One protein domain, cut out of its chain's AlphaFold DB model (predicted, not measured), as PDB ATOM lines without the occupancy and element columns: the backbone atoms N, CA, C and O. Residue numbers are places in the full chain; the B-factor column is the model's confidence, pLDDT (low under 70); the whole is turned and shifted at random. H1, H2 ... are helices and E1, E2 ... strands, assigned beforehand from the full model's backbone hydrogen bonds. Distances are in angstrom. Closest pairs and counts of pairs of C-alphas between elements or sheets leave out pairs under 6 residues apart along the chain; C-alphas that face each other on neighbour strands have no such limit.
ATOM      1  N   LEU A   4     151.106  69.826  82.459       97.62
ATOM      2  CA  LEU A   4     151.397  70.875  83.442       97.62
ATOM      3  C   LEU A   4     150.742  72.216  83.087       97.62
ATOM      4  O   LEU A   4     150.332  72.960  83.975       97.62
ATOM      5  N   PHE A   5     150.595  72.497  81.793       97.81
ATOM      6  CA  PHE A   5     149.995  73.732  81.288       97.81
ATOM      7  C   PHE A   5     148.484  73.611  81.039       97.81
ATOM      8  O   PHE A   5     147.876  74.571  80.572       97.81
ATOM      9  N   SER A   6     147.868  72.454  81.316       97.75
ATOM     10  CA  SER A   6     146.425  72.273  81.141       97.75
ATOM     11  C   SER A   6     145.642  72.663  82.404       97.75
ATOM     12  O   SER A   6     146.160  72.524  83.517       97.75
ATOM     13  N   PRO A   7     144.381  73.115  82.266       97.81
ATOM     14  CA  PRO A   7     143.526  73.405  83.412       97.81
ATOM     15  C   PRO A   7     143.290  72.191  84.326       97.81
ATOM     16  O   PRO A   7     143.345  71.029  83.903       97.81
ATOM     17  N   ALA A   8     142.976  72.468  85.589       97.62
ATOM     18  CA  ALA A   8     142.622  71.464  86.592       97.62
ATOM     19  C   ALA A   8     141.552  71.998  87.559       97.62
ATOM     20  O   ALA A   8     141.165  73.165  87.494       97.62
ATOM     21  N   ARG A   9     141.056  71.143  88.459       98.12
ATOM     22  CA  ARG A   9     140.140  71.535  89.538       98.12
ATOM     23  C   ARG A   9     140.600  70.965  90.873       98.12
ATOM     24  O   ARG A   9     141.071  69.832  90.919       98.12
ATOM     25  N   ILE A  10     140.416  71.738  91.941       97.38
ATOM     26  CA  ILE A  10     140.505  71.275  93.331       97.38
ATOM     27  C   ILE A  10     139.155  71.593  93.976       97.38
ATOM     28  O   ILE A  10     138.822  72.761  94.180       97.38
ATOM     29  N   GLY A  11     138.339  70.565  94.226       97.19
ATOM     30  CA  GLY A  11     136.930  70.755  94.580       97.19
ATOM     31  C   GLY A  11     136.208  71.614  93.534       97.19
ATOM     32  O   GLY A  11     136.263  71.329  92.337       97.19
ATOM     33  N   ASN A  12     135.593  72.713  93.980       98.12
ATOM     34  CA  ASN A  12     134.886  73.660  93.110       98.12
ATOM     35  C   ASN A  12     135.793  74.755  92.506       98.12
ATOM     36  O   ASN A  12     135.335  75.531  91.666       98.12
ATOM     37  N   MET A  13     137.077  74.820  92.881       98.00
ATOM     38  CA  MET A  13     138.022  75.820  92.374       98.00
ATOM     39  C   MET A  13     138.626  75.378  91.037       98.00
ATOM     40  O   MET A  13     139.184  74.286  90.932       98.00
ATOM     41  N   ALA A  14     138.551  76.240  90.022       98.06
ATOM     42  CA  ALA A  14     139.211  76.029  88.736       98.06
ATOM     43  C   ALA A  14     140.628  76.626  88.735       98.06
ATOM     44  O   ALA A  14     140.820  77.791  89.078       98.06
ATOM     45  N   LEU A  15     141.608  75.831  88.307       97.94
ATOM     46  CA  LEU A  15     143.007  76.218  88.159       97.94
ATOM     47  C   LEU A  15     143.359  76.353  86.680       97.94
ATOM     48  O   LEU A  15     142.995  75.505  85.864       97.94
ATOM     49  N   LYS A  16     144.114  77.400  86.342       97.75
ATOM     50  CA  LYS A  16     144.558  77.663  84.963       97.75
ATOM     51  C   LYS A  16     145.640  76.685  84.493       97.75
ATOM     52  O   LYS A  16     145.769  76.457  83.298       97.75
ATOM     53  N   ASN A  17     146.422  76.148  85.427       97.62
ATOM     54  CA  ASN A  17     147.530  75.230  85.186       97.62
ATOM     55  C   ASN A  17     147.758  74.349  86.430       97.62
ATOM     56  O   ASN A  17     147.023  74.457  87.415       97.62
ATOM     57  N   ARG A  18     148.772  73.480  86.381       97.75
ATOM     58  CA  ARG A  18     149.127  72.551  87.469       97.75
ATOM     59  C   ARG A  18     150.424  72.933  88.191       97.75
ATOM     60  O   ARG A  18     151.041  72.072  88.812       97.75
ATOM     61  N   PHE A  19     150.847  74.195  88.108       96.62
ATOM     62  CA  PHE A  19     151.967  74.712  88.890       96.62
ATOM     63  C   PHE A  19     151.465  75.147  90.268       96.62
ATOM     64  O   PHE A  19     150.556  75.967  90.381       96.62
ATOM     65  N   VAL A  20     152.057  74.583  91.318       95.25
ATOM     66  CA  VAL A  20     151.688  74.859  92.709       95.25
ATOM     67  C   VAL A  20     152.903  75.433  93.420       95.25
ATOM     68  O   VAL A  20     153.981  74.843  93.388       95.25
ATOM     69  N   ARG A  21     152.726  76.582  94.074       94.56
ATOM     70  CA  ARG A  21     153.722  77.128  94.995       94.56
ATOM     71  C   ARG A  21     153.620  76.384  96.326       94.56
ATOM     72  O   ARG A  21     152.524  76.255  96.868       94.56
ATOM     73  N   SER A  22     154.740  75.886  96.840       94.50
ATOM     74  CA  SER A  22     154.788  75.204  98.137       94.50
ATOM     75  C   SER A  22     154.423  76.145  99.287       94.50
ATOM     76  O   SER A  22     154.617  77.358  99.201       94.50
ATOM     77  N   ALA A  23     153.927  75.576 100.388       91.88
ATOM     78  CA  ALA A  23     153.707  76.295 101.640       91.88
ATOM     79  C   ALA A  23     155.050  76.549 102.351       91.88
ATOM     80  O   ALA A  23     155.375  75.911 103.350       91.88
ATOM     81  N   THR A  24     155.862  77.436 101.780       93.12
ATOM     82  CA  THR A  24     157.186  77.791 102.300       93.12
ATOM     83  C   THR A  24     157.062  78.879 103.369       93.12
ATOM     84  O   THR A  24     156.317  79.844 103.199       93.12
ATOM     85  N   TRP A  25     157.784  78.729 104.485       93.38
ATOM     86  CA  TRP A  25     157.901  79.777 105.499       93.38
ATOM     87  C   TRP A  25     159.009  80.759 105.120       93.38
ATOM     88  O   TRP A  25     160.170  80.386 105.004       93.38
ATOM     89  N   GLU A  26     158.630  82.022 104.955       94.19
ATOM     90  CA  GLU A  26     159.504  83.054 104.388       94.19
ATOM     91  C   GLU A  26     160.129  83.981 105.439       94.19
ATOM     92  O   GLU A  26     160.939  84.840 105.103       94.19
ATOM     93  N   ASN A  27     159.732  83.851 106.711       95.31
ATOM     94  CA  ASN A  27     160.155  84.743 107.797       95.31
ATOM     95  C   ASN A  27     159.939  86.246 107.484       95.31
ATOM     96  O   ASN A  27     160.781  87.093 107.779       95.31
ATOM     97  N   MET A  28     158.821  86.579 106.822       96.31
ATOM     98  CA  MET A  28     158.467  87.960 106.436       96.31
ATOM     99  C   MET A  28     157.148  88.457 107.044       96.31
ATOM    100  O   MET A  28     156.719  89.572 106.743       96.31
ATOM    101  N   ALA A  29     156.480  87.637 107.854       97.00
ATOM    102  CA  ALA A  29     155.362  88.091 108.674       97.00
ATOM    103  C   ALA A  29     155.889  88.913 109.862       97.00
ATOM    104  O   ALA A  29     157.069  88.829 110.198       97.00
ATOM    105  N   THR A  30     155.027  89.708 110.494       95.94
ATOM    106  CA  THR A  30     155.369  90.345 111.773       95.94
ATOM    107  C   THR A  30     155.548  89.290 112.868       95.94
ATOM    108  O   THR A  30     155.053  88.168 112.740       95.94
ATOM    109  N   ASP A  31     156.156  89.664 113.994       95.06
ATOM    110  CA  ASP A  31     156.309  88.774 115.159       95.06
ATOM    111  C   ASP A  31     154.965  88.296 115.738       95.06
ATOM    112  O   ASP A  31     154.882  87.259 116.390       95.06
ATOM    113  N   THR A  32     153.884  89.035 115.473       96.62
ATOM    114  CA  THR A  32     152.507  88.673 115.842       96.62
ATOM    115  C   THR A  32     151.770  87.897 114.745       96.62
ATOM    116  O   THR A  32     150.569  87.664 114.865       96.62
ATOM    117  N   GLY A  33     152.458  87.509 113.667       95.12
ATOM    118  CA  GLY A  33     151.921  86.692 112.576       95.12
ATOM    119  C   GLY A  33     151.142  87.456 111.502       95.12
ATOM    120  O   GLY A  33     150.492  86.831 110.666       95.12
ATOM    121  N   HIS A  34     151.195  88.790 111.489       96.81
ATOM    122  CA  HIS A  34     150.466  89.592 110.506       96.81
ATOM    123  C   HIS A  34     151.234  89.713 109.188       96.81
ATOM    124  O   HIS A  34     152.467  89.709 109.141       96.81
ATOM    125  N   MET A  35     150.484  89.843 108.095       96.75
ATOM    126  CA  MET A  35     151.051  90.045 106.767       96.75
ATOM    127  C   MET A  35     151.714  91.424 106.663       96.75
ATOM    128  O   MET A  35     151.174  92.417 107.145       96.75
ATOM    129  N   THR A  36     152.875  91.481 106.008       97.38
ATOM    130  CA  THR A  36     153.598  92.724 105.704       97.38
ATOM    131  C   THR A  36     153.506  93.056 104.213       97.38
ATOM    132  O   THR A  36     153.228  92.182 103.381       97.38
ATOM    133  N   ASP A  37     153.796  94.304 103.840       97.31
ATOM    134  CA  ASP A  37     153.858  94.712 102.428       97.31
ATOM    135  C   ASP A  37     154.912  93.920 101.652       97.31
ATOM    136  O   ASP A  37     154.676  93.492 100.522       97.31
ATOM    137  N   LYS A  38     156.054  93.636 102.288       96.25
ATOM    138  CA  LYS A  38     157.123  92.819 101.704       96.25
ATOM    139  C   LYS A  38     156.632  91.411 101.360       96.25
ATOM    140  O   LYS A  38     156.848  90.951 100.240       96.25
ATOM    141  N   LEU A  39     155.936  90.751 102.294       96.38
ATOM    142  CA  LEU A  39     155.358  89.425 102.060       96.38
ATOM    143  C   LEU A  39     154.280  89.467 100.965       96.38
ATOM    144  O   LEU A  39     154.211  88.576 100.121       96.38
ATOM    145  N   THR A  40     153.484  90.536 100.925       95.81
ATOM    146  CA  THR A  40     152.456  90.729  99.894       95.81
ATOM    147  C   THR A  40     153.063  90.850  98.499       95.81
ATOM    148  O   THR A  40     152.593  90.201  97.563       95.81
ATOM    149  N   ILE A  41     154.117  91.657  98.346       96.31
ATOM    150  CA  ILE A  41     154.831  91.821  97.073       96.31
ATOM    151  C   ILE A  41     155.425  90.480  96.624       96.31
ATOM    152  O   ILE A  41     155.245  90.091  95.473       96.31
ATOM    153  N   TYR A  42     156.038  89.737  97.546       95.12
ATOM    154  CA  TYR A  42     156.640  88.425  97.284       95.12
ATOM    155  C   TYR A  42     155.630  87.335  96.849       95.12
ATOM    156  O   TYR A  42     155.990  86.372  96.166       95.12
ATOM    157  N   ILE A  43     154.355  87.454  97.237       93.69
ATOM    158  CA  ILE A  43     153.295  86.521  96.817       93.69
ATOM    159  C   ILE A  43     152.706  86.889  95.447       93.69
ATOM    160  O   ILE A  43     152.244  86.002  94.728       93.69
ATOM    161  N   LYS A  44     152.721  88.176  95.085       90.94
ATOM    162  CA  LYS A  44     152.133  88.688  93.836       90.94
ATOM    163  C   LYS A  44     153.045  88.578  92.611       90.94
ATOM    164  O   LYS A  44     152.523  88.663  91.501       90.94
ATOM    165  N   SER A  45     154.359  88.449  92.806       71.44
ATOM    166  CA  SER A  45     155.347  88.194  91.743       71.44
ATOM    167  C   SER A  45     155.260  86.763  91.225       71.44
ATOM    168  O   SER A  45     155.307  86.587  89.991       71.44
TER     169      SER A  45
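What this domain is: This is residues 4 to 45 of the 45 residues of the protein "Putative NADH-dependent flavin oxidoreductase" of Vibrio sp. C7 (UniProt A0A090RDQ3). Little regular structure: a small two-stranded hairpin, E1 and E2, sits at one end of an elongated shape, and a long unnamed stretch, residues 16 to 36, leads away from it to one short helix, H1, near the other end. The 42 printed residues hold E1, E2 and H1 in that order, with the two strands antiparallel. The class is mixed, helices and strands, with 14 residues in named elements. The whole is only just extended, close to loose, with a radius of gyration of the C-alphas of 13.9 A and spans of 38 by 20 by 15 A.

How they stand to each other: Strands E1, residues 8 to 10, and E2, residues 13 to 15, form a hairpin with a tight link. Their directions stand at 148 degrees, antiparallel. C-alphas 9 and 14 face each other at 4.7 A. N 8 and O 15 are within hydrogen-bond range at 3.0 A, as are N 15 and O 8 at 2.8 A. Helix H1, residues 37 to 44, is apart from E1. In H1 every O i to N i+4 pair is within hydrogen-bond range.

Where its parts are: E1 begins at C-alpha 8, (142.622, 71.464, 86.592), and measures 7.1 A; E2 measures 6.5 A. H1 measures 10.6 A and ends at C-alpha 44, (152.133, 88.688, 93.836).

The domain as a whole: The C-alphas farthest apart, those of Ser 6 and Asp 31, are 39.1 A apart. The link from E2 to H1 is long, 21 residues. The printed part has no cut, and no printed residue is under 70 in pLDDT.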